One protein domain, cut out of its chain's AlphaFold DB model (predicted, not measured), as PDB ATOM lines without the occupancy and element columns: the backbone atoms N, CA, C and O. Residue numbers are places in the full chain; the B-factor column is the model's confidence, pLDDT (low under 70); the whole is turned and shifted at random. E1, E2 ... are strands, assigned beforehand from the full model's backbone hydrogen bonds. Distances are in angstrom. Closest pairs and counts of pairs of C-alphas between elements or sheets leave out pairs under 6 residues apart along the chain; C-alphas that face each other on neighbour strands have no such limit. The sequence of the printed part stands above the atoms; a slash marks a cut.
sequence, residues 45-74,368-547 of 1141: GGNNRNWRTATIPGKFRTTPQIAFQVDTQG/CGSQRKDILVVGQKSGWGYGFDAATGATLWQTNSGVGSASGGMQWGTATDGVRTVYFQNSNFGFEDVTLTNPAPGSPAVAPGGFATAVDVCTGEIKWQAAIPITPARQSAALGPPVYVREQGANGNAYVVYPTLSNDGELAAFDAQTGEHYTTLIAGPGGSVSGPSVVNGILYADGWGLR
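This is residues 45 to 74 and 368 to 547 of the 1141 residues of the protein "Predicted protein" of Chlamydomonas reinhardtii (UniProt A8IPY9). Amid little regular structure, three sheets stack face to face: antiparallel E5-E6-E7 between mixed, strongly twisted E1-E8-E9-E10-E11 and antiparallel E2-E3-E4; hairpin E12-E13 packs beside E1. Of 210 printed residues, 72 form 13 named strands, E1 to E13 in order: all strand. It is compact, radius of gyration of the C-alphas 16.3 A, spanning 50 by 40 by 34 A.

Find C-alpha 53 at (-51.805, -0.209, -15.271), beginning E1, residues 53-56; its sheet adds E8, 483-487, E9, 494-499, E10, 506-511, and E11, 517-522. Next see E5, 421-426, E6, 451-456, and E7, 462-467, then E2, 371-379, 24.2 A long, E3, 384-389, and E4, 395-400. After E12, 533-535, E13, 538-540, ends at C-alpha 540 (-39.916, 4.889, -18.662).

E1 and E8 are parallel, N 54 and O 484 2.8 A apart. E8-E9-E10-E11, E5-E6-E7 and E2-E3-E4 are meanders, successive strands antiparallel. The closest C-alphas of E5 and E9, Gln 425 and Tyr 498, are 7.2 A apart.

Across the cut, residues 75-367, C-alphas 74 and 368 are 46.4 A apart. Links E4-E5, E5-E6 and E7-E8 are long. Residues 470-476, among others, have pLDDT under 70.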
ATOM      1  N   GLY A  45     -47.816   3.138  -7.936       91.19
ATOM      2  CA  GLY A  45     -48.768   2.269  -8.629       91.19
ATOM      3  C   GLY A  45     -49.550   2.942  -9.759       91.19
ATOM      4  O   GLY A  45     -50.505   2.352 -10.266       91.19
ATOM      5  N   GLY A  46     -49.237   4.201 -10.083       91.06
ATOM      6  CA  GLY A  46     -50.016   5.070 -10.971       91.06
ATOM      7  C   GLY A  46     -51.359   5.545 -10.389       91.06
ATOM      8  O   GLY A  46     -51.969   6.462 -10.934       91.06
ATOM      9  N   ASN A  47     -51.833   4.937  -9.296       91.31
ATOM     10  CA  ASN A  47     -53.042   5.292  -8.551       91.31
ATOM     11  C   ASN A  47     -53.024   4.676  -7.136       91.31
ATOM     12  O   ASN A  47     -52.241   3.769  -6.848       91.31
ATOM     13  N   ASN A  48     -53.948   5.113  -6.277       94.75
ATOM     14  CA  ASN A  48     -54.049   4.695  -4.871       94.75
ATOM     15  C   ASN A  48     -54.596   3.267  -4.652       94.75
ATOM     16  O   ASN A  48     -54.846   2.878  -3.516       94.75
ATOM     17  N   ARG A  49     -54.786   2.469  -5.711       94.75
ATOM     18  CA  ARG A  49     -55.076   1.022  -5.628       94.75
ATOM     19  C   ARG A  49     -53.859   0.154  -5.960       94.75
ATOM     20  O   ARG A  49     -53.982  -1.068  -6.006       94.75
ATOM     21  N   ASN A  50     -52.710   0.796  -6.188       93.00
ATOM     22  CA  ASN A  50     -51.405   0.197  -6.463       93.00
ATOM     23  C   ASN A  50     -51.274  -0.518  -7.837       93.00
ATOM     24  O   ASN A  50     -50.285  -1.190  -8.095       93.00
ATOM     25  N   TRP A  51     -52.245  -0.368  -8.751       94.31
ATOM     26  CA  TRP A  51     -52.472  -1.288  -9.889       94.31
ATOM     27  C   TRP A  51     -51.396  -1.415 -10.988       94.31
ATOM     28  O   TRP A  51     -51.438  -2.387 -11.741       94.31
ATOM     29  N   ARG A  52     -50.490  -0.442 -11.155       95.19
ATOM     30  CA  ARG A  52     -49.462  -0.422 -12.222       95.19
ATOM     31  C   ARG A  52     -50.012  -0.720 -13.633       95.19
ATOM     32  O   ARG A  52     -49.531  -1.604 -14.345       95.19
ATOM     33  N   THR A  53     -51.031   0.037 -14.042       94.12
ATOM     34  CA  THR A  53     -51.805  -0.209 -15.271       94.12
ATOM     35  C   THR A  53     -51.873   1.031 -16.171       94.12
ATOM     36  O   THR A  53     -52.115   2.141 -15.690       94.12
ATOM     37  N   ALA A  54     -51.645   0.859 -17.477       94.69
ATOM     38  CA  ALA A  54     -51.607   1.934 -18.468       94.69
ATOM     39  C   ALA A  54     -52.437   1.637 -19.726       94.69
ATOM     40  O   ALA A  54     -52.540   0.496 -20.173       94.69
ATOM     41  N   THR A  55     -52.969   2.691 -20.355       94.19
ATOM     42  CA  THR A  55     -53.551   2.641 -21.706       94.19
ATOM     43  C   THR A  55     -52.841   3.616 -22.645       94.19
ATOM     44  O   THR A  55     -52.665   4.789 -22.314       94.19
ATOM     45  N   ILE A  56     -52.442   3.136 -23.827       93.94
ATOM     46  CA  ILE A  56     -51.640   3.873 -24.817       93.94
ATOM     47  C   ILE A  56     -52.440   4.185 -26.099       93.94
ATOM     48  O   ILE A  56     -53.256   3.366 -26.523       93.94
ATOM     49  N   PRO A  57     -52.210   5.337 -26.764       87.44
ATOM     50  CA  PRO A  57     -53.025   5.811 -27.897       87.44
ATOM     51  C   PRO A  57     -52.764   5.090 -29.234       87.44
ATOM     52  O   PRO A  57     -53.262   5.511 -30.277       87.44
ATOM     53  N   GLY A  58     -51.938   4.044 -29.248       86.38
ATOM     54  CA  GLY A  58     -51.507   3.365 -30.467       86.38
ATOM     55  C   GLY A  58     -51.027   1.944 -30.195       86.38
ATOM     56  O   GLY A  58     -51.193   1.427 -29.094       86.38
ATOM     57  N   LYS A  59     -50.435   1.312 -31.214       90.12
ATOM     58  CA  LYS A  59     -49.924  -0.058 -31.113       90.12
ATOM     59  C   LYS A  59     -48.653  -0.146 -30.265       90.12
ATOM     60  O   LYS A  59     -47.750   0.681 -30.431       90.12
ATOM     61  N   PHE A  60     -48.564  -1.179 -29.425       91.50
ATOM     62  CA  PHE A  60     -47.300  -1.580 -28.803       91.50
ATOM     63  C   PHE A  60     -46.323  -1.994 -29.917       91.50
ATOM     64  O   PHE A  60     -46.732  -2.526 -30.950       91.50
ATOM     65  N   ARG A  61     -45.029  -1.702 -29.756       87.38
ATOM     66  CA  ARG A  61     -44.011  -1.968 -30.786       87.38
ATOM     67  C   ARG A  61     -43.053  -3.048 -30.307       87.38
ATOM     68  O   ARG A  61     -42.548  -2.952 -29.197       87.38
ATOM     69  N   THR A  62     -42.750  -4.013 -31.173       84.25
ATOM     70  CA  THR A  62     -41.668  -4.994 -30.963       84.25
ATOM     71  C   THR A  62     -40.272  -4.381 -31.113       84.25
ATOM     72  O   THR A  62     -39.282  -4.959 -30.687       84.25
ATOM     73  N   THR A  63     -40.180  -3.201 -31.727       81.06
ATOM     74  CA  THR A  63     -38.957  -2.399 -31.855       81.06
ATOM     75  C   THR A  63     -39.276  -0.927 -31.560       81.06
ATOM     76  O   THR A  63     -39.372  -0.098 -32.473       81.06
ATOM     77  N   PRO A  64     -39.532  -0.565 -30.286       76.94
ATOM     78  CA  PRO A  64     -39.711   0.832 -29.914       76.94
ATOM     79  C   PRO A  64     -38.430   1.620 -30.212       76.94
ATOM     80  O   PRO A  64     -37.337   1.070 -30.310       76.94
ATOM     81  N   GLN A  65     -38.577   2.927 -30.399       79.38
ATOM     82  CA  GLN A  65     -37.435   3.832 -30.476       79.38
ATOM     83  C   GLN A  65     -37.217   4.423 -29.086       79.38
ATOM     84  O   GLN A  65     -38.193   4.761 -28.416       79.38
ATOM     85  N   ILE A  66     -35.957   4.567 -28.677       83.88
ATOM     86  CA  ILE A  66     -35.599   5.327 -27.476       83.88
ATOM     87  C   ILE A  66     -36.094   6.765 -27.681       83.88
ATOM     88  O   ILE A  66     -35.692   7.423 -28.641       83.88
ATOM     89  N   ALA A  67     -37.000   7.232 -26.818       84.94
ATOM     90  CA  ALA A  67     -37.526   8.597 -26.879       84.94
ATOM     91  C   ALA A  67     -36.465   9.606 -26.410       84.94
ATOM     92  O   ALA A  67     -36.185  10.591 -27.088       84.94
ATOM     93  N   PHE A  68     -35.844   9.298 -25.273       87.44
ATOM     94  CA  PHE A  68     -34.632   9.904 -24.739       87.44
ATOM     95  C   PHE A  68     -33.999   8.923 -23.741       87.44
ATOM     96  O   PHE A  68     -34.637   7.953 -23.330       87.44
ATOM     97  N   GLN A  69     -32.765   9.191 -23.325       86.00
ATOM     98  CA  GLN A  69     -32.138   8.582 -22.151       86.00
ATOM     99  C   GLN A  69     -31.622   9.706 -21.254       86.00
ATOM    100  O   GLN A  69     -31.157  10.731 -21.752       86.00
ATOM    101  N   VAL A  70     -31.719   9.512 -19.940       82.38
ATOM    102  CA  VAL A  70     -31.142  10.422 -18.948       82.38
ATOM    103  C   VAL A  70     -29.940   9.712 -18.352       82.38
ATOM    104  O   VAL A  70     -30.097   8.900 -17.443       82.38
ATOM    105  N   ASP A  71     -28.742  10.017 -18.855       82.88
ATOM    106  CA  ASP A  71     -27.557   9.843 -18.019       82.88
ATOM    107  C   ASP A  71     -27.732  10.788 -16.832       82.88
ATOM    108  O   ASP A  71     -27.782  12.013 -16.970       82.88
ATOM    109  N   THR A  72     -27.927  10.197 -15.665       71.19
ATOM    110  CA  THR A  72     -28.155  10.920 -14.424       71.19
ATOM    111  C   THR A  72     -26.907  11.689 -13.996       71.19
ATOM    112  O   THR A  72     -27.025  12.687 -13.273       71.19
ATOM    113  N   GLN A  73     -25.714  11.194 -14.367       68.69
ATOM    114  CA  GLN A  73     -24.510  11.337 -13.539       68.69
ATOM    115  C   GLN A  73     -24.911  11.167 -12.060       68.69
ATOM    116  O   GLN A  73     -24.678  12.016 -11.192       68.69
ATOM    117  N   GLY A  74     -25.683  10.091 -11.864       64.56
ATOM    118  CA  GLY A  74     -26.334   9.563 -10.678       64.56
ATOM    119  C   GLY A  74     -26.052   8.067 -10.524       64.56
ATOM    120  O   GLY A  74     -25.430   7.425 -11.370       64.56
ATOM    121  N   CYS A 368     -67.148 -11.910  -9.061       92.25
ATOM    122  CA  CYS A 368     -66.700 -13.254  -8.708       92.25
ATOM    123  C   CYS A 368     -67.894 -14.221  -8.766       92.25
ATOM    124  O   CYS A 368     -68.637 -14.391  -7.798       92.25
ATOM    125  N   GLY A 369     -68.116 -14.826  -9.937       89.62
ATOM    126  CA  GLY A 369     -69.319 -15.619 -10.198       89.62
ATOM    127  C   GLY A 369     -70.566 -14.730 -10.202       89.62
ATOM    128  O   GLY A 369     -70.586 -13.688 -10.859       89.62
ATOM    129  N   SER A 370     -71.601 -15.112  -9.455       89.75
ATOM    130  CA  SER A 370     -72.822 -14.310  -9.280       89.75
ATOM    131  C   SER A 370     -72.652 -13.116  -8.328       89.75
ATOM    132  O   SER A 370     -73.440 -12.174  -8.396       89.75
ATOM    133  N   GLN A 371     -71.632 -13.122  -7.466       91.12
ATOM    134  CA  GLN A 371     -71.400 -12.086  -6.456       91.12
ATOM    135  C   GLN A 371     -70.433 -11.003  -6.947       91.12
ATOM    136  O   GLN A 371     -69.611 -11.237  -7.837       91.12
ATOM    137  N   ARG A 372     -70.485  -9.827  -6.310       92.31
ATOM    138  CA  ARG A 372     -69.371  -8.873  -6.321       92.31
ATOM    139  C   ARG A 372     -68.643  -8.905  -4.989       92.31
ATOM    140  O   ARG A 372     -69.291  -9.029  -3.953       92.31
ATOM    141  N   LYS A 373     -67.315  -8.820  -5.039       92.44
ATOM    142  CA  LYS A 373     -66.427  -8.820  -3.874       92.44
ATOM    143  C   LYS A 373     -65.413  -7.691  -3.984       92.44
ATOM    144  O   LYS A 373     -65.016  -7.325  -5.090       92.44
ATOM    145  N   ASP A 374     -64.982  -7.194  -2.834       96.00
ATOM    146  CA  ASP A 374     -63.864  -6.266  -2.728       96.00
ATOM    147  C   ASP A 374     -62.656  -7.082  -2.260       96.00
ATOM    148  O   ASP A 374     -62.726  -7.728  -1.216       96.00
ATOM    149  N   ILE A 375     -61.594  -7.134  -3.062       97.81
ATOM    150  CA  ILE A 375     -60.497  -8.100  -2.887       97.81
ATOM    151  C   ILE A 375     -59.157  -7.375  -2.771       97.81
ATOM    152  O   ILE A 375     -58.895  -6.418  -3.498       97.81
ATOM    153  N   LEU A 376     -58.298  -7.859  -1.879       98.38
ATOM    154  CA  LEU A 376     -56.878  -7.523  -1.834       98.38
ATOM    155  C   LEU A 376     -56.071  -8.673  -2.424       98.38
ATOM    156  O   LEU A 376     -56.347  -9.825  -2.099       98.38
ATOM    157  N   VAL A 377     -55.076  -8.373  -3.261       98.12
ATOM    158  CA  VAL A 377     -54.134  -9.379  -3.782       98.12
ATOM    159  C   VAL A 377     -52.700  -8.940  -3.515       98.12
ATOM    160  O   VAL A 377     -52.346  -7.795  -3.791       98.12
ATOM    161  N   VAL A 378     -51.873  -9.844  -2.994       96.50
ATOM    162  CA  VAL A 378     -50.457  -9.598  -2.676       96.50
ATOM    163  C   VAL A 378     -49.638 -10.874  -2.904       96.50
ATOM    164  O   VAL A 378     -50.173 -11.977  -2.799       96.50
ATOM    165  N   GLY A 379     -48.357 -10.728  -3.241       93.12
ATOM    166  CA  GLY A 379     -47.395 -11.831  -3.336       93.12
ATOM    167  C   GLY A 379     -46.291 -11.692  -2.289       93.12
ATOM    168  O   GLY A 379     -45.939 -10.575  -1.913       93.12
ATOM    169  N   GLN A 380     -45.756 -12.817  -1.834       91.00
ATOM    170  CA  GLN A 380     -44.767 -12.916  -0.757       91.00
ATOM    171  C   GLN A 380     -43.398 -13.392  -1.297       91.00
ATOM    172  O   GLN A 380     -43.343 -14.085  -2.323       91.00
ATOM    173  N   LYS A 381     -42.290 -13.113  -0.589       89.75
ATOM    174  CA  LYS A 381     -40.957 -13.684  -0.903       89.75
ATOM    175  C   LYS A 381     -40.930 -15.221  -0.923       89.75
ATOM    176  O   LYS A 381     -40.043 -15.804  -1.531       89.75
ATOM    177  N   SER A 382     -41.920 -15.883  -0.320       86.62
ATOM    178  CA  SER A 382     -42.110 -17.345  -0.326       86.62
ATOM    179  C   SER A 382     -42.530 -17.954  -1.674       86.62
ATOM    180  O   SER A 382     -42.586 -19.176  -1.791       86.62
ATOM    181  N   GLY A 383     -42.898 -17.135  -2.668       88.12
ATOM    182  CA  GLY A 383     -43.517 -17.608  -3.913       88.12
ATOM    183  C   GLY A 383     -45.041 -17.818  -3.826       88.12
ATOM    184  O   GLY A 383     -45.692 -18.115  -4.837       88.12
ATOM    185  N   TRP A 384     -45.650 -17.595  -2.655       92.69
ATOM    186  CA  TRP A 384     -47.103 -17.639  -2.475       92.69
ATOM    187  C   TRP A 384     -47.778 -16.299  -2.792       92.69
ATOM    188  O   TRP A 384     -47.374 -15.236  -2.318       92.69
ATOM    189  N   GLY A 385     -48.825 -16.367  -3.613       95.38
ATOM    190  CA  GLY A 385     -49.776 -15.288  -3.847       95.38
ATOM    191  C   GLY A 385     -51.040 -15.511  -3.020       95.38
ATOM    192  O   GLY A 385     -51.527 -16.639  -2.918       95.38
ATOM    193  N   TYR A 386     -51.589 -14.438  -2.462       97.44
ATOM    194  CA  TYR A 386     -52.746 -14.470  -1.571       97.44
ATOM    195  C   TYR A 386     -53.842 -13.521  -2.048       97.44
ATOM    196  O   TYR A 386     -53.559 -12.391  -2.457       97.44
ATOM    197  N   GLY A 387     -55.092 -13.964  -1.927       97.69
ATOM    198  CA  GLY A 387     -56.282 -13.139  -2.085       97.69
ATOM    199  C   GLY A 387     -57.058 -13.049  -0.776       97.69
ATOM    200  O   GLY A 387     -57.420 -14.080  -0.208       97.69
ATOM    201  N   PHE A 388     -57.372 -11.837  -0.322       98.38
ATOM    202  CA  PHE A 388     -58.146 -11.583   0.898       98.38
ATOM    203  C   PHE A 388     -59.417 -10.790   0.594       98.38
ATOM    204  O   PHE A 388     -59.442  -9.953  -0.309       98.38
ATOM    205  N   ASP A 389     -60.469 -11.012   1.373       97.25
ATOM    206  CA  ASP A 389     -61.641 -10.143   1.393       97.25
ATOM    207  C   ASP A 389     -61.273  -8.804   2.051       97.25
ATOM    208  O   ASP A 389     -60.896  -8.755   3.220       97.25
ATOM    209  N   ALA A 390     -61.383  -7.698   1.314       96.69
ATOM    210  CA  ALA A 390     -60.944  -6.385   1.790       96.69
ATOM    211  C   ALA A 390     -61.759  -5.886   2.999       96.69
ATOM    212  O   ALA A 390     -61.266  -5.103   3.817       96.69
ATOM    213  N   ALA A 391     -63.010  -6.342   3.147       94.94
ATOM    214  CA  ALA A 391     -63.893  -5.920   4.229       94.94
ATOM    215  C   ALA A 391     -63.535  -6.577   5.576       94.94
ATOM    216  O   ALA A 391     -63.656  -5.911   6.608       94.94
ATOM    217  N   THR A 392     -63.068  -7.827   5.559       96.31
ATOM    218  CA  THR A 392     -62.904  -8.686   6.749       96.31
ATOM    219  C   THR A 392     -61.491  -9.224   6.980       96.31
ATOM    220  O   THR A 392     -61.222  -9.742   8.058       96.31
ATOM    221  N   GLY A 393     -60.609  -9.158   5.982       95.88
ATOM    222  CA  GLY A 393     -59.284  -9.781   6.017       95.88
ATOM    223  C   GLY A 393     -59.288 -11.288   5.781       95.88
ATOM    224  O   GLY A 393     -58.220 -11.892   5.748       95.88
ATOM    225  N   ALA A 394     -60.453 -11.917   5.601       95.81
ATOM    226  CA  ALA A 394     -60.553 -13.363   5.431       95.81
ATOM    227  C   ALA A 394     -59.850 -13.827   4.143       95.81
ATOM    228  O   ALA A 394     -60.134 -13.319   3.055       95.81
ATOM    229  N   THR A 395     -58.961 -14.818   4.255       96.75
ATOM    230  CA  THR A 395     -58.271 -15.423   3.109       96.75
ATOM    231  C   THR A 395     -59.290 -16.094   2.183       96.75
ATOM    232  O   THR A 395     -59.964 -17.050   2.564       96.75
ATOM    233  N   LEU A 396     -59.421 -15.578   0.961       95.88
ATOM    234  CA  LEU A 396     -60.297 -16.106  -0.089       95.88
ATOM    235  C   LEU A 396     -59.614 -17.222  -0.881       95.88
ATOM    236  O   LEU A 396     -60.274 -18.178  -1.284       95.88
ATOM    237  N   TRP A 397     -58.311 -17.075  -1.121       97.12
ATOM    238  CA  TRP A 397     -57.469 -18.054  -1.798       97.12
ATOM    239  C   TRP A 397     -55.995 -17.835  -1.441       97.12
ATOM    240  O   TRP A 397     -55.581 -16.727  -1.098       97.12
ATOM    241  N   GLN A 398     -55.204 -18.898  -1.555       95.44
ATOM    242  CA  GLN A 398     -53.746 -18.859  -1.489       95.44
ATOM    243  C   GLN A 398     -53.188 -19.828  -2.532       95.44
ATOM    244  O   GLN A 398     -53.646 -20.968  -2.630       95.44
ATOM    245  N   THR A 399     -52.219 -19.367  -3.315       94.44
ATOM    246  CA  THR A 399     -51.674 -20.088  -4.466       94.44
ATOM    247  C   THR A 399     -50.158 -20.048  -4.405       94.44
ATOM    248  O   THR A 399     -49.570 -18.970  -4.485       94.44
ATOM    249  N   ASN A 400     -49.509 -21.210  -4.341       91.56
ATOM    250  CA  ASN A 400     -48.095 -21.296  -4.688       91.56
ATOM    251  C   ASN A 400     -47.963 -20.963  -6.184       91.56
ATOM    252  O   ASN A 400     -48.507 -21.668  -7.034       91.56
ATOM    253  N   SER A 401     -47.301 -19.846  -6.478       84.81
ATOM    254  CA  SER A 401     -47.180 -19.262  -7.818       84.81
ATOM    255  C   SER A 401     -45.731 -19.178  -8.313       84.81
ATOM    256  O   SER A 401     -45.495 -18.705  -9.430       84.81
ATOM    257  N   GLY A 402     -44.787 -19.672  -7.503       84.50
ATOM    258  CA  GLY A 402     -43.363 -19.761  -7.787       84.50
ATOM    259  C   GLY A 402     -42.536 -20.186  -6.568       84.50
ATOM    260  O   GLY A 402     -43.085 -20.596  -5.549       84.50
ATOM    261  N   VAL A 403     -41.208 -20.104  -6.677       81.75
ATOM    262  CA  VAL A 403     -40.271 -20.450  -5.590       81.75
ATOM    263  C   VAL A 403     -39.907 -19.230  -4.746       81.75
ATOM    264  O   VAL A 403     -39.893 -18.106  -5.254       81.75
ATOM    265  N   GLY A 404     -39.588 -19.462  -3.472       71.44
ATOM    266  CA  GLY A 404     -39.140 -18.431  -2.539       71.44
ATOM    267  C   GLY A 404     -37.676 -18.563  -2.136       71.44
ATOM    268  O   GLY A 404     -37.088 -19.634  -2.243       71.44
ATOM    269  N   SER A 405     -37.073 -17.459  -1.693       64.38
ATOM    270  CA  SER A 405     -35.709 -17.416  -1.133       64.38
ATOM    271  C   SER A 405     -35.445 -16.067  -0.455       64.38
ATOM    272  O   SER A 405     -36.083 -15.082  -0.825       64.38
ATOM    273  N   ALA A 406     -34.440 -16.003   0.429       62.47
ATOM    274  CA  ALA A 406     -33.995 -14.811   1.178       62.47
ATOM    275  C   ALA A 406     -33.364 -13.676   0.329       62.47
ATOM    276  O   ALA A 406     -32.455 -12.958   0.744       62.47
ATOM    277  N   SER A 407     -33.762 -13.581  -0.937       59.62
ATOM    278  CA  SER A 407     -33.445 -12.508  -1.888       59.62
ATOM    279  C   SER A 407     -34.440 -12.474  -3.062       59.62
ATOM    280  O   SER A 407     -34.253 -11.683  -3.984       59.62
ATOM    281  N   GLY A 408     -35.466 -13.339  -3.087       65.69
ATOM    282  CA  GLY A 408     -36.247 -13.673  -4.281       65.69
ATOM    283  C   GLY A 408     -37.756 -13.799  -4.047       65.69
ATOM    284  O   GLY A 408     -38.333 -13.083  -3.235       65.69
ATOM    285  N   GLY A 409     -38.420 -14.659  -4.824       84.00
ATOM    286  CA  GLY A 409     -39.885 -14.753  -4.840       84.00
ATOM    287  C   GLY A 409     -40.544 -13.501  -5.429       84.00
ATOM    288  O   GLY A 409     -40.070 -12.975  -6.439       84.00
ATOM    289  N   MET A 410     -41.641 -13.031  -4.823       87.81
ATOM    290  CA  MET A 410     -42.397 -11.857  -5.278       87.81
ATOM    291  C   MET A 410     -42.212 -10.659  -4.341       87.81
ATOM    292  O   MET A 410     -42.815 -10.601  -3.270       87.81
ATOM    293  N   GLN A 411     -41.446  -9.658  -4.779       86.50
ATOM    294  CA  GLN A 411     -41.151  -8.457  -3.991       86.50
ATOM    295  C   GLN A 411     -41.184  -7.161  -4.818       86.50
ATOM    296  O   GLN A 411     -41.182  -7.170  -6.044       86.50
ATOM    297  N   TRP A 412     -41.234  -6.032  -4.116       85.69
ATOM    298  CA  TRP A 412     -41.204  -4.641  -4.590       85.69
ATOM    299  C   TRP A 412     -42.451  -4.151  -5.348       85.69
ATOM    300  O   TRP A 412     -42.646  -2.942  -5.440       85.69
ATOM    301  N   GLY A 413     -43.353  -5.030  -5.798       88.69
ATOM    302  CA  GLY A 413     -44.714  -4.695  -6.262       88.69
ATOM    303  C   GLY A 413     -45.241  -5.649  -7.341       88.69
ATOM    304  O   GLY A 413     -44.522  -6.529  -7.785       88.69
ATOM    305  N   THR A 414     -46.471  -5.456  -7.817       93.00
ATOM    306  CA  THR A 414     -47.088  -6.288  -8.872       93.00
ATOM    307  C   THR A 414     -48.012  -5.437  -9.761       93.00
ATOM    308  O   THR A 414     -48.264  -4.273  -9.446       93.00
ATOM    309  N   ALA A 415     -48.488  -5.974 -10.891       96.56
ATOM    310  CA  ALA A 415     -49.343  -5.270 -11.852       96.56
ATOM    311  C   ALA A 415     -50.660  -6.005 -12.128       96.56
ATOM    312  O   ALA A 415     -50.793  -7.202 -11.876       96.56
ATOM    313  N   THR A 416     -51.641  -5.300 -12.697       97.25
ATOM    314  CA  THR A 416     -52.949  -5.876 -13.035       97.25
ATOM    315  C   THR A 416     -53.589  -5.270 -14.287       97.25
ATOM    316  O   THR A 416     -53.356  -4.115 -14.645       97.25
ATOM    317  N   ASP A 417     -54.476  -6.047 -14.917       93.44
ATOM    318  CA  ASP A 417     -55.439  -5.557 -15.911       93.44
ATOM    319  C   ASP A 417     -56.494  -4.593 -15.315       93.44
ATOM    320  O   ASP A 417     -57.248  -3.965 -16.060       93.44
ATOM    321  N   GLY A 418     -56.545  -4.459 -13.983       87.56
ATOM    322  CA  GLY A 418     -57.486  -3.614 -13.241       87.56
ATOM    323  C   GLY A 418     -58.894  -4.208 -13.122       87.56
ATOM    324  O   GLY A 418     -59.819  -3.500 -12.720       87.56
ATOM    325  N   VAL A 419     -59.084  -5.479 -13.501       86.12
ATOM    326  CA  VAL A 419     -60.408  -6.112 -13.629       86.12
ATOM    327  C   VAL A 419     -60.458  -7.516 -13.027       86.12
ATOM    328  O   VAL A 419     -61.399  -7.820 -12.293       86.12
ATOM    329  N   ARG A 420     -59.520  -8.404 -13.384       91.75
ATOM    330  CA  ARG A 420     -59.621  -9.843 -13.088       91.75
ATOM    331  C   ARG A 420     -58.283 -10.604 -13.068       91.75
ATOM    332  O   ARG A 420     -58.289 -11.781 -12.707       91.75
ATOM    333  N   THR A 421     -57.154  -9.988 -13.422       97.19
ATOM    334  CA  THR A 421     -55.852 -10.677 -13.536       97.19
ATOM    335  C   THR A 421     -54.737  -9.909 -12.838       97.19
ATOM    336  O   THR A 421     -54.600  -8.705 -13.047       97.19
ATOM    337  N   VAL A 422     -53.929 -10.606 -12.039       98.19
ATOM    338  CA  VAL A 422     -52.702 -10.082 -11.415       98.19
ATOM    339  C   VAL A 422     -51.493 -10.770 -12.033       98.19
ATOM    340  O   VAL A 422     -51.542 -11.963 -12.320       98.19
ATOM    341  N   TYR A 423     -50.432 -10.000 -12.259       97.56
ATOM    342  CA  TYR A 423     -49.221 -10.409 -12.959       97.56
ATOM    343  C   TYR A 423     -48.032 -10.327 -11.997       97.56
ATOM    344  O   TYR A 423     -47.538  -9.240 -11.682       97.56
ATOM    345  N   PHE A 424     -47.620 -11.485 -11.493       95.06
ATOM    346  CA  PHE A 424     -46.524 -11.644 -10.547       95.06
ATOM    347  C   PHE A 424     -45.205 -11.961 -11.260       95.06
ATOM    348  O   PHE A 424     -45.132 -12.853 -12.107       95.06
ATOM    349  N   GLN A 425     -44.147 -11.267 -10.858       90.88
ATOM    350  CA  GLN A 425     -42.755 -11.583 -11.157       90.88
ATOM    351  C   GLN A 425     -42.205 -12.535 -10.092       90.88
ATOM    352  O   GLN A 425     -42.345 -12.267  -8.902       90.88
ATOM    353  N   ASN A 426     -41.571 -13.631 -10.507       89.31
ATOM    354  CA  ASN A 426     -40.913 -14.565  -9.601       89.31
ATOM    355  C   ASN A 426     -39.394 -14.486  -9.793       89.31
ATOM    356  O   ASN A 426     -38.851 -14.882 -10.830       89.31
ATOM    357  N   SER A 427     -38.709 -13.964  -8.776       83.81
ATOM    358  CA  SER A 427     -37.252 -13.883  -8.699       83.81
ATOM    359  C   SER A 427     -36.652 -15.195  -8.191       83.81
ATOM    360  O   SER A 427     -36.582 -15.448  -6.990       83.81
ATOM    361  N   ASN A 428     -36.200 -16.028  -9.125       76.00
ATOM    362  CA  ASN A 428     -35.520 -17.298  -8.864       76.00
ATOM    363  C   ASN A 428     -33.991 -17.095  -8.866       76.00
ATOM    364  O   ASN A 428     -33.337 -17.272  -9.894       76.00
ATOM    365  N   PHE A 429     -33.428 -16.695  -7.720       72.12
ATOM    366  CA  PHE A 429     -31.977 -16.498  -7.550       72.12
ATOM    367  C   PHE A 429     -31.203 -17.760  -7.159       72.12
ATOM    368  O   PHE A 429     -29.979 -17.781  -7.280       72.12
ATOM    369  N   GLY A 430     -31.894 -18.831  -6.758       67.62
ATOM    370  CA  GLY A 430     -31.288 -20.165  -6.684       67.62
ATOM    371  C   GLY A 430     -30.928 -20.724  -8.067       67.62
ATOM    372  O   GLY A 430     -30.071 -21.600  -8.171       67.62
ATOM    373  N   PHE A 431     -31.541 -20.187  -9.133       72.75
ATOM    374  CA  PHE A 431     -31.517 -20.738 -10.495       72.75
ATOM    375  C   PHE A 431     -32.005 -22.193 -10.525       72.75
ATOM    376  O   PHE A 431     -31.452 -23.044 -11.221       72.75
ATOM    377  N   GLU A 432     -33.045 -22.464  -9.733       76.31
ATOM    378  CA  GLU A 432     -33.693 -23.767  -9.626       76.31
ATOM    379  C   GLU A 432     -34.506 -24.075 -10.889       76.31
ATOM    380  O   GLU A 432     -35.080 -23.172 -11.498       76.31
ATOM    381  N   ASP A 433     -34.595 -25.352 -11.267       83.75
ATOM    382  CA  ASP A 433     -35.391 -25.824 -12.407       83.75
ATOM    383  C   ASP A 433     -36.895 -25.857 -12.059       83.75
ATOM    384  O   ASP A 433     -37.498 -26.914 -11.846       83.75
ATOM    385  N   VAL A 434     -37.529 -24.682 -11.996       84.56
ATOM    386  CA  VAL A 434     -38.946 -24.564 -11.618       84.56
ATOM    387  C   VAL A 434     -39.846 -25.081 -12.735       84.56
ATOM    388  O   VAL A 434     -39.932 -24.485 -13.808       84.56
ATOM    389  N   THR A 435     -40.559 -26.179 -12.483       91.62
ATOM    390  CA  THR A 435     -41.569 -26.701 -13.416       91.62
ATOM    391  C   THR A 435     -42.820 -25.825 -13.374       91.62
ATOM    392  O   THR A 435     -43.456 -25.690 -12.329       91.62
ATOM    393  N   LEU A 436     -43.185 -25.240 -14.514       91.94
ATOM    394  CA  LEU A 436     -44.360 -24.382 -14.643       91.94
ATOM    395  C   LEU A 436     -45.636 -25.238 -14.664       91.94
ATOM    396  O   LEU A 436     -45.731 -26.209 -15.415       91.94
ATOM    397  N   THR A 437     -46.631 -24.872 -13.857       92.19
ATOM    398  CA  THR A 437     -47.887 -25.628 -13.701       92.19
ATOM    399  C   THR A 437     -48.855 -25.415 -14.864       92.19
ATOM    400  O   THR A 437     -49.667 -26.289 -15.160       92.19
ATOM    401  N   ASN A 438     -48.751 -24.270 -15.541       95.00
ATOM    402  CA  ASN A 438     -49.544 -23.915 -16.716       95.00
ATOM    403  C   ASN A 438     -48.693 -23.064 -17.688       95.00
ATOM    404  O   ASN A 438     -48.847 -21.841 -17.730       95.00
ATOM    405  N   PRO A 439     -47.720 -23.668 -18.402       95.75
ATOM    406  CA  PRO A 439     -46.800 -22.938 -19.270       95.75
ATOM    407  C   PRO A 439     -47.518 -22.324 -20.478       95.75
ATOM    408  O   PRO A 439     -48.265 -22.994 -21.192       95.75
ATOM    409  N   ALA A 440     -47.245 -21.046 -20.726       96.50
ATOM    410  CA  ALA A 440     -47.765 -20.288 -21.852       96.50
ATOM    411  C   ALA A 440     -47.286 -20.847 -23.210       96.50
ATOM    412  O   ALA A 440     -46.208 -21.451 -23.283       96.50
ATOM    413  N   PRO A 441     -48.022 -20.603 -24.314       93.00
ATOM    414  CA  PRO A 441     -47.570 -20.953 -25.657       93.00
ATOM    415  C   PRO A 441     -46.158 -20.421 -25.940       93.00
ATOM    416  O   PRO A 441     -45.860 -19.252 -25.708       93.00
ATOM    417  N   GLY A 442     -45.269 -21.299 -26.408       86.94
ATOM    418  CA  GLY A 442     -43.869 -20.967 -26.694       86.94
ATOM    419  C   GLY A 442     -42.931 -20.903 -25.478       86.94
ATOM    420  O   GLY A 442     -41.718 -20.947 -25.677       86.94
ATOM    421  N   SER A 443     -43.440 -20.870 -24.240       90.56
ATOM    422  CA  SER A 443     -42.599 -20.988 -23.038       90.56
ATOM    423  C   SER A 443     -42.040 -22.413 -22.904       90.56
ATOM    424  O   SER A 443     -42.758 -23.379 -23.179       90.56
ATOM    425  N   PRO A 444     -40.798 -22.600 -22.416       88.44
ATOM    426  CA  PRO A 444     -40.394 -23.892 -21.875       88.44
ATOM    427  C   PRO A 444     -41.277 -24.259 -20.669       88.44
ATOM    428  O   PRO A 444     -41.769 -23.385 -19.954       88.44
ATOM    429  N   ALA A 445     -41.450 -25.561 -20.428       88.81
ATOM    430  CA  ALA A 445     -42.188 -26.082 -19.271       88.81
ATOM    431  C   ALA A 445     -41.386 -26.025 -17.952       88.81
ATOM    432  O   ALA A 445     -41.938 -26.287 -16.888       88.81
ATOM    433  N   VAL A 446     -40.093 -25.691 -18.022       87.94
ATOM    434  CA  VAL A 446     -39.188 -25.524 -16.878       87.94
ATOM    435  C   VAL A 446     -38.472 -24.180 -17.016       87.94
ATOM    436  O   VAL A 446     -37.998 -23.848 -18.105       87.94
ATOM    437  N   ALA A 447     -38.406 -23.412 -15.930       84.00
ATOM    438  CA  ALA A 447     -37.803 -22.085 -15.862       84.00
ATOM    439  C   ALA A 447     -36.553 -22.093 -14.946       84.00
ATOM    440  O   ALA A 447     -36.702 -21.940 -13.735       84.00
ATOM    441  N   PRO A 448     -35.324 -22.215 -15.495       72.44
ATOM    442  CA  PRO A 448     -34.051 -22.250 -14.743       72.44
ATOM    443  C   PRO A 448     -33.576 -20.857 -14.266       72.44
ATOM    444  O   PRO A 448     -32.383 -20.548 -14.240       72.44
ATOM    445  N   GLY A 449     -34.519 -19.960 -14.004       79.81
ATOM    446  CA  GLY A 449     -34.307 -18.536 -13.762       79.81
ATOM    447  C   GLY A 449     -35.645 -17.841 -13.537       79.81
ATOM    448  O   GLY A 449     -36.616 -18.495 -13.151       79.81
ATOM    449  N   GLY A 450     -35.718 -16.526 -13.751       86.38
ATOM    450  CA  GLY A 450     -36.945 -15.763 -13.499       86.38
ATOM    451  C   GLY A 450     -38.112 -16.163 -14.407       86.38
ATOM    452  O   GLY A 450     -37.922 -16.580 -15.554       86.38
ATOM    453  N   PHE A 451     -39.337 -16.005 -13.900       91.75
ATOM    454  CA  PHE A 451     -40.564 -16.252 -14.661       91.75
ATOM    455  C   PHE A 451     -41.721 -15.347 -14.227       91.75
ATOM    456  O   PHE A 451     -41.786 -14.839 -13.109       91.75
ATOM    457  N   ALA A 452     -42.638 -15.154 -15.165       94.19
ATOM    458  CA  ALA A 452     -43.891 -14.442 -15.020       94.19
ATOM    459  C   ALA A 452     -45.022 -15.421 -14.674       94.19
ATOM    460  O   ALA A 452     -45.108 -16.485 -15.286       94.19
ATOM    461  N   THR A 453     -45.925 -15.040 -13.770       96.25
ATOM    462  CA  THR A 453     -47.116 -15.826 -13.412       96.25
ATOM    463  C   THR A 453     -48.358 -14.932 -13.406       96.25
ATOM    464  O   THR A 453     -48.411 -13.946 -12.674       96.25
ATOM    465  N   ALA A 454     -49.378 -15.278 -14.195       97.94
ATOM    466  CA  ALA A 454     -50.669 -14.592 -14.188       97.94
ATOM    467  C   ALA A 454     -51.702 -15.374 -13.366       97.94
ATOM    468  O   ALA A 454     -51.988 -16.530 -13.679       97.94
ATOM    469  N   VAL A 455     -52.301 -14.739 -12.357       97.88
ATOM    470  CA  VAL A 455     -53.338 -15.342 -11.499       97.88
ATOM    471  C   VAL A 455     -54.687 -14.641 -11.621       97.88
ATOM    472  O   VAL A 455     -54.782 -13.460 -11.966       97.88
ATOM    473  N   ASP A 456     -55.757 -15.367 -11.316       97.75
ATOM    474  CA  ASP A 456     -57.104 -14.822 -11.228       97.75
ATOM    475  C   ASP A 456     -57.409 -14.140  -9.885       97.75
ATOM    476  O   ASP A 456     -57.257 -14.737  -8.824       97.75
ATOM    477  N   VAL A 457     -57.938 -12.912  -9.928       97.69
ATOM    478  CA  VAL A 457     -58.247 -12.111  -8.725       97.69
ATOM    479  C   VAL A 457     -59.260 -12.786  -7.787       97.69
ATOM    480  O   VAL A 457     -59.180 -12.604  -6.575       97.69
ATOM    481  N   CYS A 458     -60.216 -13.570  -8.299       96.69
ATOM    482  CA  CYS A 458     -61.271 -14.170  -7.473       96.69
ATOM    483  C   CYS A 458     -60.954 -15.589  -6.981       96.69
ATOM    484  O   CYS A 458     -61.560 -16.008  -5.994       96.69
ATOM    485  N   THR A 459     -60.099 -16.343  -7.681       96.44
ATOM    486  CA  THR A 459     -59.847 -17.773  -7.400       96.44
ATOM    487  C   THR A 459     -58.387 -18.116  -7.116       96.44
ATOM    488  O   THR A 459     -58.123 -19.225  -6.663       96.44
ATOM    489  N   GLY A 460     -57.439 -17.218  -7.402       96.12
ATOM    490  CA  GLY A 460     -56.003 -17.505  -7.334       96.12
ATOM    491  C   GLY A 460     -55.495 -18.429  -8.442       96.12
ATOM    492  O   GLY A 460     -54.329 -18.810  -8.434       96.12
ATOM    493  N   GLU A 461     -56.354 -18.808  -9.388       97.19
ATOM    494  CA  GLU A 461     -56.052 -19.772 -10.445       97.19
ATOM    495  C   GLU A 461     -54.974 -19.241 -11.398       97.19
ATOM    496  O   GLU A 461     -55.087 -18.126 -11.914       97.19
ATOM    497  N   ILE A 462     -53.937 -20.047 -11.641       98.00
ATOM    498  CA  ILE A 462     -52.830 -19.718 -12.544       98.00
ATOM    499  C   ILE A 462     -53.322 -19.822 -13.992       98.00
ATOM    500  O   ILE A 462     -53.491 -20.915 -14.532       98.00
ATOM    501  N   LYS A 463     -53.531 -18.670 -14.638       96.81
ATOM    502  CA  LYS A 463     -54.015 -18.560 -16.025       96.81
ATOM    503  C   LYS A 463     -52.941 -18.906 -17.047       96.81
ATOM    504  O   LYS A 463     -53.263 -19.480 -18.083       96.81
ATOM    505  N   TRP A 464     -51.698 -18.533 -16.748       97.94
ATOM    506  CA  TRP A 464     -50.496 -18.879 -17.501       97.94
ATOM    507  C   TRP A 464     -49.238 -18.572 -16.674       97.94
ATOM    508  O   TRP A 464     -49.261 -17.734 -15.768       97.94
ATOM    509  N   GLN A 465     -48.127 -19.219 -17.023       97.00
ATOM    510  CA  GLN A 465     -46.773 -18.885 -16.575       97.00
ATOM    511  C   GLN A 465     -45.818 -18.853 -17.767       97.00
ATOM    512  O   GLN A 465     -45.942 -19.675 -18.672       97.00
ATOM    513  N   ALA A 466     -44.846 -17.944 -17.767       94.88
ATOM    514  CA  ALA A 466     -43.873 -17.823 -18.849       94.88
ATOM    515  C   ALA A 466     -42.464 -17.587 -18.300       94.88
ATOM    516  O   ALA A 466     -42.247 -16.665 -17.513       94.88
ATOM    517  N   ALA A 467     -41.496 -18.401 -18.720       91.75
ATOM    518  CA  ALA A 467     -40.092 -18.168 -18.387       91.75
ATOM    519  C   ALA A 467     -39.593 -16.865 -19.035       91.75
ATOM    520  O   ALA A 467     -39.912 -16.585 -20.191       91.75
ATOM    521  N   ILE A 468     -38.781 -16.081 -18.319       89.62
ATOM    522  CA  ILE A 468     -38.132 -14.895 -18.891       89.62
ATOM    523  C   ILE A 468     -37.068 -15.373 -19.906       89.62
ATOM    524  O   ILE A 468     -36.118 -16.051 -19.502       89.62
ATOM    525  N   PRO A 469     -37.187 -15.060 -21.214       79.81
ATOM    526  CA  PRO A 469     -36.467 -15.762 -22.288       79.81
ATOM    527  C   PRO A 469     -35.037 -15.241 -22.530       79.81
ATOM    528  O   PRO A 469     -34.569 -15.160 -23.666       79.81
ATOM    529  N   ILE A 470     -34.339 -14.866 -21.461       67.31
ATOM    530  CA  ILE A 470     -33.027 -14.207 -21.499       67.31
ATOM    531  C   ILE A 470     -31.902 -15.241 -21.418       67.31
ATOM    532  O   ILE A 470     -31.985 -16.223 -20.678       67.31
ATOM    533  N   THR A 471     -30.840 -15.037 -22.202       56.25
ATOM    534  CA  THR A 471     -29.709 -15.970 -22.315       56.25
ATOM    535  C   THR A 471     -28.382 -15.249 -22.059       56.25
ATOM    536  O   THR A 471     -28.052 -14.346 -22.823       56.25
ATOM    537  N   PRO A 472     -27.564 -15.687 -21.080       56.06
ATOM    538  CA  PRO A 472     -27.751 -16.849 -20.201       56.06
ATOM    539  C   PRO A 472     -28.892 -16.679 -19.184       56.06
ATOM    540  O   PRO A 472     -29.060 -15.611 -18.612       56.06
ATOM    541  N   ALA A 473     -29.607 -17.766 -18.860       55.50
ATOM    542  CA  ALA A 473     -30.733 -17.754 -17.905       55.50
ATOM    543  C   ALA A 473     -30.370 -17.237 -16.495       55.50
ATOM    544  O   ALA A 473     -31.221 -16.767 -15.748       55.50
ATOM    545  N   ARG A 474     -29.076 -17.219 -16.157       54.31
ATOM    546  CA  ARG A 474     -28.530 -16.586 -14.943       54.31
ATOM    547  C   ARG A 474     -28.693 -15.062 -14.888       54.31
ATOM    548  O   ARG A 474     -28.372 -14.450 -13.880       54.31
ATOM    549  N   GLN A 475     -29.190 -14.470 -15.969       59.88
ATOM    550  CA  GLN A 475     -29.510 -13.056 -16.132       59.88
ATOM    551  C   GLN A 475     -31.019 -12.831 -16.384       59.88
ATOM    552  O   GLN A 475     -31.437 -11.735 -16.738       59.88
ATOM    553  N   SER A 476     -31.870 -13.854 -16.204       59.38
ATOM    554  CA  SER A 476     -33.315 -13.764 -16.475       59.38
ATOM    555  C   SER A 476     -34.185 -13.437 -15.251       59.38
ATOM    556  O   SER A 476     -35.410 -13.464 -15.342       59.38
ATOM    557  N   ALA A 477     -33.593 -13.134 -14.092       71.75
ATOM    558  CA  ALA A 477     -34.353 -12.830 -12.878       71.75
ATOM    559  C   ALA A 477     -35.193 -11.544 -13.042       71.75
ATOM    560  O   ALA A 477     -34.659 -10.471 -13.331       71.75
ATOM    561  N   ALA A 478     -36.511 -11.657 -12.848       75.62
ATOM    562  CA  ALA A 478     -37.451 -10.538 -12.886       75.62
ATOM    563  C   ALA A 478     -37.657  -9.995 -11.465       75.62
ATOM    564  O   ALA A 478     -38.460 -10.528 -10.694       75.62
ATOM    565  N   LEU A 479     -36.868  -8.976 -11.113       74.75
ATOM    566  CA  LEU A 479     -36.803  -8.421  -9.758       74.75
ATOM    567  C   LEU A 479     -37.732  -7.220  -9.554       74.75
ATOM    568  O   LEU A 479     -38.336  -7.077  -8.494       74.75
ATOM    569  N   GLY A 480     -37.855  -6.363 -10.569       83.00
ATOM    570  CA  GLY A 480     -38.692  -5.174 -10.487       83.00
ATOM    571  C   GLY A 480     -40.179  -5.449 -10.759       83.00
ATOM    572  O   GLY A 480     -40.528  -6.391 -11.477       83.00
ATOM    573  N   PRO A 481     -41.079  -4.607 -10.229       90.69
ATOM    574  CA  PRO A 481     -42.515  -4.766 -10.415       90.69
ATOM    575  C   PRO A 481     -42.951  -4.501 -11.872       90.69
ATOM    576  O   PRO A 481     -42.605  -3.458 -12.427       90.69
ATOM    577  N   PRO A 482     -43.745  -5.384 -12.506       95.62
ATOM    578  CA  PRO A 482     -44.148  -5.230 -13.905       95.62
ATOM    579  C   PRO A 482     -45.060  -4.018 -14.166       95.62
ATOM    580  O   PRO A 482     -45.492  -3.303 -13.256       95.62
ATOM    581  N   VAL A 483     -45.402  -3.800 -15.438       96.88
ATOM    582  CA  VAL A 483     -46.465  -2.873 -15.859       96.88
ATOM    583  C   VAL A 483     -47.389  -3.510 -16.894       96.88
ATOM    584  O   VAL A 483     -46.931  -4.115 -17.864       96.88
ATOM    585  N   TYR A 484     -48.700  -3.352 -16.702       97.88
ATOM    586  CA  TYR A 484     -49.715  -3.716 -17.693       97.88
ATOM    587  C   TYR A 484     -49.940  -2.561 -18.671       97.88
ATOM    588  O   TYR A 484     -50.154  -1.420 -18.257       97.88
ATOM    589  N   VAL A 485     -49.920  -2.855 -19.971       96.62
ATOM    590  CA  VAL A 485     -50.028  -1.875 -21.056       96.62
ATOM    591  C   VAL A 485     -51.083  -2.325 -22.059       96.62
ATOM    592  O   VAL A 485     -50.898  -3.306 -22.779       96.62
ATOM    593  N   ARG A 486     -52.187  -1.582 -22.145       95.00
ATOM    594  CA  ARG A 486     -53.282  -1.833 -23.089       95.00
ATOM    595  C   ARG A 486     -53.312  -0.810 -24.217       95.00
ATOM    596  O   ARG A 486     -53.164   0.387 -23.999       95.00
ATOM    597  N   GLU A 487     -53.575  -1.266 -25.429       94.38
ATOM    598  CA  GLU A 487     -53.809  -0.390 -26.576       94.38
ATOM    599  C   GLU A 487     -55.226   0.202 -26.535       94.38
ATOM    600  O   GLU A 487     -56.199  -0.483 -26.206       94.38
ATOM    601  N   GLN A 488     -55.375   1.478 -26.890       89.31
ATOM    602  CA  GLN A 488     -56.677   2.136 -26.886       89.31
ATOM    603  C   GLN A 488     -57.626   1.541 -27.943       89.31
ATOM    604  O   GLN A 488     -57.291   1.417 -29.121       89.31
ATOM    605  N   GLY A 489     -58.852   1.227 -27.518       80.94
ATOM    606  CA  GLY A 489     -59.927   0.710 -28.366       80.94
ATOM    607  C   GLY A 489     -60.597  -0.530 -27.773       80.94
ATOM    608  O   GLY A 489     -60.088  -1.145 -26.837       80.94
ATOM    609  N   ALA A 490     -61.757  -0.912 -28.317       75.12
ATOM    610  CA  ALA A 490     -62.480  -2.106 -27.861       75.12
ATOM    611  C   ALA A 490     -61.650  -3.389 -28.069       75.12
ATOM    612  O   ALA A 490     -61.523  -4.201 -27.155       75.12
ATOM    613  N   ASN A 491     -61.008  -3.493 -29.238       80.25
ATOM    614  CA  ASN A 491     -60.174  -4.622 -29.661       80.25
ATOM    615  C   ASN A 491     -58.671  -4.266 -29.612       80.25
ATOM    616  O   ASN A 491     -57.905  -4.695 -30.473       80.25
ATOM    617  N   GLY A 492     -58.263  -3.398 -28.681       84.56
ATOM    618  CA  GLY A 492     -56.848  -3.127 -28.433       84.56
ATOM    619  C   GLY A 492     -56.184  -4.315 -27.739       84.56
ATOM    620  O   GLY A 492     -56.779  -4.885 -26.820       84.56
ATOM    621  N   ASN A 493     -54.975  -4.679 -28.172       94.44
ATOM    622  CA  ASN A 493     -54.200  -5.746 -27.543       94.44
ATOM    623  C   ASN A 493     -53.758  -5.306 -26.136       94.44
ATOM    624  O   ASN A 493     -53.780  -4.116 -25.803       94.44
ATOM    625  N   ALA A 494     -53.334  -6.259 -25.311       96.00
ATOM    626  CA  ALA A 494     -52.802  -5.982 -23.988       96.00
ATOM    627  C   ALA A 494     -51.522  -6.779 -23.753       96.00
ATOM    628  O   ALA A 494     -51.442  -7.955 -24.097       96.00
ATOM    629  N   TYR A 495     -50.546  -6.127 -23.138       97.56
ATOM    630  CA  TYR A 495     -49.226  -6.668 -22.864       97.56
ATOM    631  C   TYR A 495     -48.879  -6.449 -21.397       97.56
ATOM    632  O   TYR A 495     -49.352  -5.490 -20.783       97.56
ATOM    633  N   VAL A 496     -48.035  -7.307 -20.836       97.62
ATOM    634  CA  VAL A 496     -47.398  -7.042 -19.544       97.62
ATOM    635  C   VAL A 496     -45.884  -7.073 -19.723       97.62
ATOM    636  O   VAL A 496     -45.357  -7.934 -20.429       97.62
ATOM    637  N   VAL A 497     -45.197  -6.091 -19.142       95.81
ATOM    638  CA  VAL A 497     -43.756  -5.871 -19.315       95.81
ATOM    639  C   VAL A 497     -43.056  -6.061 -17.977       95.81
ATOM    640  O   VAL A 497     -43.378  -5.360 -17.015       95.81
ATOM    641  N   TYR A 498     -42.101  -6.987 -17.929       93.69
ATOM    642  CA  TYR A 498     -41.271  -7.276 -16.761       93.69
ATOM    643  C   TYR A 498     -39.880  -6.648 -16.917       93.69
ATOM    644  O   TYR A 498     -39.222  -6.917 -17.925       93.69
ATOM    645  N   PRO A 499     -39.403  -5.858 -15.941       90.25
ATOM    646  CA  PRO A 499     -37.996  -5.472 -15.854       90.25
ATOM    647  C   PRO A 499     -37.134  -6.678 -15.444       90.25
ATOM    648  O   PRO A 499     -37.601  -7.559 -14.715       90.25
ATOM    649  N   THR A 500     -35.893  -6.755 -15.933       85.00
ATOM    650  CA  THR A 500     -35.042  -7.945 -15.748       85.00
ATOM    651  C   THR A 500     -33.602  -7.618 -15.369       85.00
ATOM    652  O   THR A 500     -33.060  -6.559 -15.696       85.00
ATOM    653  N   LEU A 501     -32.955  -8.587 -14.725       77.06
ATOM    654  CA  LEU A 501     -31.546  -8.551 -14.349       77.06
ATOM    655  C   LEU A 501     -30.598  -9.059 -15.452       77.06
ATOM    656  O   LEU A 501     -29.707  -9.880 -15.219       77.06
ATOM    657  N   SER A 502     -30.774  -8.501 -16.643       72.00
ATOM    658  CA  SER A 502     -29.884  -8.634 -17.800       72.00
ATOM    659  C   SER A 502     -28.794  -7.564 -17.813       72.00
ATOM    660  O   SER A 502     -28.941  -6.497 -17.225       72.00
ATOM    661  N   ASN A 503     -27.683  -7.818 -18.510       66.38
ATOM    662  CA  ASN A 503     -26.608  -6.824 -18.637       66.38
ATOM    663  C   ASN A 503     -26.974  -5.638 -19.556       66.38
ATOM    664  O   ASN A 503     -26.307  -4.607 -19.492       66.38
ATOM    665  N   ASP A 504     -28.014  -5.785 -20.381       68.56
ATOM    666  CA  ASP A 504     -28.416  -4.849 -21.441       68.56
ATOM    667  C   ASP A 504     -29.824  -4.249 -21.207       68.56
ATOM    668  O   ASP A 504     -30.499  -3.831 -22.149       68.56
ATOM    669  N   GLY A 505     -30.293  -4.219 -19.954       73.12
ATOM    670  CA  GLY A 505     -31.523  -3.517 -19.565       73.12
ATOM    671  C   GLY A 505     -32.767  -4.070 -20.242       73.12
ATOM    672  O   GLY A 505     -33.650  -3.314 -20.656       73.12
ATOM    673  N   GLU A 506     -32.810  -5.388 -20.417       85.44
ATOM    674  CA  GLU A 506     -33.875  -6.070 -21.128       85.44
ATOM    675  C   GLU A 506     -35.194  -5.993 -20.348       85.44
ATOM    676  O   GLU A 506     -35.253  -6.284 -19.151       85.44
ATOM    677  N   LEU A 507     -36.279  -5.647 -21.037       89.44
ATOM    678  CA  LEU A 507     -37.636  -5.692 -20.499       89.44
ATOM    679  C   LEU A 507     -38.437  -6.732 -21.291       89.44
ATOM    680  O   LEU A 507     -38.723  -6.534 -22.476       89.44
ATOM    681  N   ALA A 508     -38.786  -7.849 -20.658       91.75
ATOM    682  CA  ALA A 508     -39.498  -8.946 -21.308       91.75
ATOM    683  C   ALA A 508     -41.003  -8.642 -21.373       91.75
ATOM    684  O   ALA A 508     -41.658  -8.480 -20.341       91.75
ATOM    685  N   ALA A 509     -41.552  -8.556 -22.585       94.75
ATOM    686  CA  ALA A 509     -42.956  -8.253 -22.831       94.75
ATOM    687  C   ALA A 509     -43.708  -9.493 -23.335       94.75
ATOM    688  O   ALA A 509     -43.314 -10.125 -24.320       94.75
ATOM    689  N   PHE A 510     -44.827  -9.798 -22.684       96.69
ATOM    690  CA  PHE A 510     -45.690 -10.943 -22.978       96.69
ATOM    691  C   PHE A 510     -47.099 -10.464 -23.330       96.69
ATOM    692  O   PHE A 510     -47.530  -9.411 -22.851       96.69
ATOM    693  N   ASP A 511     -47.831 -11.231 -24.137       97.38
ATOM    694  CA  ASP A 511     -49.272 -11.026 -24.297       97.38
ATOM    695  C   ASP A 511     -49.977 -11.253 -22.950       97.38
ATOM    696  O   ASP A 511     -49.785 -12.269 -22.280       97.38
ATOM    697  N   ALA A 512     -50.792 -10.288 -22.527       96.44
ATOM    698  CA  ALA A 512     -51.383 -10.287 -21.193       96.44
ATOM    699  C   ALA A 512     -52.504 -11.334 -21.012       96.44
ATOM    700  O   ALA A 512     -52.902 -11.609 -19.875       96.44
ATOM    701  N   GLN A 513     -53.023 -11.911 -22.102       94.69
ATOM    702  CA  GLN A 513     -54.061 -12.940 -22.087       94.69
ATOM    703  C   GLN A 513     -53.479 -14.355 -22.214       94.69
ATOM    704  O   GLN A 513     -53.961 -15.245 -21.512       94.69
ATOM    705  N   THR A 514     -52.483 -14.580 -23.078       96.12
ATOM    706  CA  THR A 514     -51.917 -15.925 -23.324       96.12
ATOM    707  C   THR A 514     -50.617 -16.212 -22.575       96.12
ATOM    708  O   THR A 514     -50.279 -17.382 -22.403       96.12
ATOM    709  N   GLY A 515     -49.875 -15.180 -22.163       95.88
ATOM    710  CA  GLY A 515     -48.516 -15.311 -21.635       95.88
ATOM    711  C   GLY A 515     -47.452 -15.596 -22.699       95.88
ATOM    712  O   GLY A 515     -46.295 -15.810 -22.354       95.88
ATOM    713  N   GLU A 516     -47.816 -15.625 -23.984       95.81
ATOM    714  CA  GLU A 516     -46.872 -15.838 -25.083       95.81
ATOM    715  C   GLU A 516     -45.869 -14.674 -25.153       95.81
ATOM    716  O   GLU A 516     -46.241 -13.502 -25.018       95.81
ATOM    717  N   HIS A 517     -44.582 -14.982 -25.345       94.12
ATOM    718  CA  HIS A 517     -43.542 -13.957 -25.463       94.12
ATOM    719  C   HIS A 517     -43.763 -13.128 -26.729       94.12
ATOM    720  O   HIS A 517     -43.761 -13.652 -27.841       94.12
ATOM    721  N   TYR A 518     -43.954 -11.821 -26.556       93.50
ATOM    722  CA  TYR A 518     -44.232 -10.906 -27.657       93.50
ATOM    723  C   TYR A 518     -42.961 -10.211 -28.154       93.50
ATOM    724  O   TYR A 518     -42.754 -10.070 -29.361       93.50
ATOM    725  N   THR A 519     -42.116  -9.742 -27.232       92.06
ATOM    726  CA  THR A 519     -40.849  -9.077 -27.554       92.06
ATOM    727  C   THR A 519     -39.972  -8.893 -26.312       92.06
ATOM    728  O   THR A 519     -40.436  -9.025 -25.180       92.06
ATOM    729  N   THR A 520     -38.708  -8.536 -26.520       89.69
ATOM    730  CA  THR A 520     -37.809  -8.055 -25.470       89.69
ATOM    731  C   THR A 520     -37.340  -6.655 -25.856       89.69
ATOM    732  O   THR A 520     -36.844  -6.448 -26.964       89.69
ATOM    733  N   LEU A 521     -37.555  -5.683 -24.970       87.00
ATOM    734  CA  LEU A 521     -37.154  -4.286 -25.161       87.00
ATOM    735  C   LEU A 521     -35.786  -4.039 -24.522       87.00
ATOM    736  O   LEU A 521     -35.443  -4.740 -23.585       87.00
ATOM    737  N   ILE A 522     -35.055  -3.018 -24.970       83.38
ATOM    738  CA  ILE A 522     -33.742  -2.624 -24.428       83.38
ATOM    739  C   ILE A 522     -33.867  -1.224 -23.816       83.38
ATOM    740  O   ILE A 522     -34.188  -0.277 -24.540       83.38
ATOM    741  N   ALA A 523     -33.636  -1.080 -22.508       71.69
ATOM    742  CA  ALA A 523     -33.687   0.209 -21.808       71.69
ATOM    743  C   ALA A 523     -32.342   0.964 -21.839       71.69
ATOM    744  O   ALA A 523     -32.309   2.180 -22.054       71.69
ATOM    745  N   GLY A 524     -31.229   0.248 -21.664       65.94
ATOM    746  CA  GLY A 524     -29.873   0.793 -21.550       65.94
ATOM    747  C   GLY A 524     -28.902  -0.244 -20.963       65.94
ATOM    748  O   GLY A 524     -29.326  -1.357 -20.686       65.94
ATOM    749  N   PRO A 525     -27.611   0.079 -20.789       59.28
ATOM    750  CA  PRO A 525     -26.656  -0.822 -20.141       59.28
ATOM    751  C   PRO A 525     -26.935  -0.963 -18.632       59.28
ATOM    752  O   PRO A 525     -27.275   0.015 -17.965       59.28
ATOM    753  N   GLY A 526     -26.725  -2.164 -18.090       65.62
ATOM    754  CA  GLY A 526     -27.172  -2.552 -16.746       65.62
ATOM    755  C   GLY A 526     -28.618  -3.059 -16.748       65.62
ATOM    756  O   GLY A 526     -29.364  -2.797 -17.681       65.62
ATOM    757  N   GLY A 527     -29.022  -3.804 -15.720       73.62
ATOM    758  CA  GLY A 527     -30.379  -4.355 -15.617       73.62
ATOM    759  C   GLY A 527     -31.428  -3.298 -15.279       73.62
ATOM    760  O   GLY A 527     -31.105  -2.133 -15.074       73.62
ATOM    761  N   SER A 528     -32.686  -3.716 -15.160       81.88
ATOM    762  CA  SER A 528     -33.778  -2.885 -14.641       81.88
ATOM    763  C   SER A 528     -34.421  -3.580 -13.440       81.88
ATOM    764  O   SER A 528     -34.685  -4.786 -13.460       81.88
ATOM    765  N   VAL A 529     -34.622  -2.819 -12.366       81.00
ATOM    766  CA  VAL A 529     -35.153  -3.282 -11.075       81.00
ATOM    767  C   VAL A 529     -36.220  -2.364 -10.487       81.00
ATOM    768  O   VAL A 529     -36.977  -2.786  -9.612       81.00
ATOM    769  N   SER A 530     -36.314  -1.116 -10.949       82.44
ATOM    770  CA  SER A 530     -37.537  -0.342 -10.756       82.44
ATOM    771  C   SER A 530     -38.658  -0.967 -11.586       82.44
ATOM    772  O   SER A 530     -38.422  -1.698 -12.548       82.44
ATOM    773  N   GLY A 531     -39.907  -0.667 -11.240       85.94
ATOM    774  CA  GLY A 531     -40.997  -1.004 -12.138       85.94
ATOM    775  C   GLY A 531     -41.167   0.070 -13.204       85.94
ATOM    776  O   GLY A 531     -41.349   1.234 -12.820       85.94
ATOM    777  N   PRO A 532     -41.231  -0.275 -14.501       92.94
ATOM    778  CA  PRO A 532     -41.473   0.712 -15.538       92.94
ATOM    779  C   PRO A 532     -42.831   1.407 -15.375       92.94
ATOM    780  O   PRO A 532     -43.811   0.791 -14.943       92.94
ATOM    781  N   SER A 533     -42.909   2.680 -15.750       95.31
ATOM    782  CA  SER A 533     -44.169   3.425 -15.866       95.31
ATOM    783  C   SER A 533     -44.454   3.765 -17.326       95.31
ATOM    784  O   SER A 533     -43.545   3.806 -18.157       95.31
ATOM    785  N   VAL A 534     -45.728   3.968 -17.676       94.81
ATOM    786  CA  VAL A 534     -46.133   4.212 -19.069       94.81
ATOM    787  C   VAL A 534     -47.133   5.360 -19.144       94.81
ATOM    788  O   VAL A 534     -48.223   5.285 -18.579       94.81
ATOM    789  N   VAL A 535     -46.767   6.416 -19.877       93.31
ATOM    790  CA  VAL A 535     -47.578   7.630 -20.065       93.31
ATOM    791  C   VAL A 535     -47.521   8.088 -21.520       93.31
ATOM    792  O   VAL A 535     -46.453   8.164 -22.119       93.31
ATOM    793  N   ASN A 536     -48.686   8.392 -22.100       86.25
ATOM    794  CA  ASN A 536     -48.879   8.864 -23.479       86.25
ATOM    795  C   ASN A 536     -48.247   7.978 -24.581       86.25
ATOM    796  O   ASN A 536     -48.057   8.430 -25.708       86.25
ATOM    797  N   GLY A 537     -47.959   6.706 -24.285       86.94
ATOM    798  CA  GLY A 537     -47.290   5.776 -25.207       86.94
ATOM    799  C   GLY A 537     -45.761   5.734 -25.096       86.94
ATOM    800  O   GLY A 537     -45.137   4.998 -25.855       86.94
ATOM    801  N   ILE A 538     -45.167   6.474 -24.155       91.19
ATOM    802  CA  ILE A 538     -43.759   6.350 -23.762       91.19
ATOM    803  C   ILE A 538     -43.687   5.453 -22.520       91.19
ATOM    804  O   ILE A 538     -44.482   5.621 -21.594       91.19
ATOM    805  N   LEU A 539     -42.744   4.509 -22.519       93.00
ATOM    806  CA  LEU A 539     -42.372   3.693 -21.365       93.00
ATOM    807  C   LEU A 539     -41.082   4.254 -20.759       93.00
ATOM    808  O   LEU A 539     -40.133   4.530 -21.492       93.00
ATOM    809  N   TYR A 540     -41.057   4.406 -19.438       93.25
ATOM    810  CA  TYR A 540     -39.916   4.889 -18.662       93.25
ATOM    811  C   TYR A 540     -39.434   3.760 -17.753       93.25
ATOM    812  O   TYR A 540     -40.244   3.174 -17.035       93.25
ATOM    813  N   ALA A 541     -38.138   3.466 -17.787       89.62
ATOM    814  CA  ALA A 541     -37.482   2.443 -16.979       89.62
ATOM    815  C   ALA A 541     -36.144   2.977 -16.439       89.62
ATOM    816  O   ALA A 541     -35.670   4.034 -16.858       89.62
ATOM    817  N   ASP A 542     -35.573   2.250 -15.488       85.69
ATOM    818  CA  ASP A 542     -34.296   2.513 -14.826       85.69
ATOM    819  C   ASP A 542     -33.106   1.791 -15.483       85.69
ATOM    820  O   ASP A 542     -33.268   1.029 -16.436       85.69
ATOM    821  N   GLY A 543     -31.913   2.025 -14.927       74.69
ATOM    822  CA  GLY A 543     -30.708   1.229 -15.149       74.69
ATOM    823  C   GLY A 543     -30.028   0.901 -13.811       74.69
ATOM    824  O   GLY A 543     -29.975   1.750 -12.912       74.69
ATOM    825  N   TRP A 544     -29.525  -0.329 -13.681       62.25
ATOM    826  CA  TRP A 544     -29.052  -0.915 -12.424       62.25
ATOM    827  C   TRP A 544     -27.829  -1.835 -12.600       62.25
ATOM    828  O   TRP A 544     -27.828  -2.782 -13.390       62.25
ATOM    829  N   GLY A 545     -26.768  -1.597 -11.827       54.91
ATOM    830  CA  GLY A 545     -25.501  -2.324 -11.910       54.91
ATOM    831  C   GLY A 545     -25.544  -3.755 -11.361       54.91
ATOM    832  O   GLY A 545     -25.600  -3.987 -10.152       54.91
ATOM    833  N   LEU A 546     -25.407  -4.743 -12.247       45.44
ATOM    834  CA  LEU A 546     -25.394  -6.165 -11.898       45.44
ATOM    835  C   LEU A 546     -24.023  -6.684 -11.457       45.44
ATOM    836  O   LEU A 546     -23.194  -7.078 -12.276       45.44
ATOM    837  N   ARG A 547     -23.811  -6.751 -10.137       39.12
ATOM    838  CA  ARG A 547     -22.674  -7.478  -9.533       39.12
ATOM    839  C   ARG A 547     -23.014  -8.351  -8.315       39.12
ATOM    840  O   ARG A 547     -22.102  -8.936  -7.745       39.12
TER     841      ARG A 547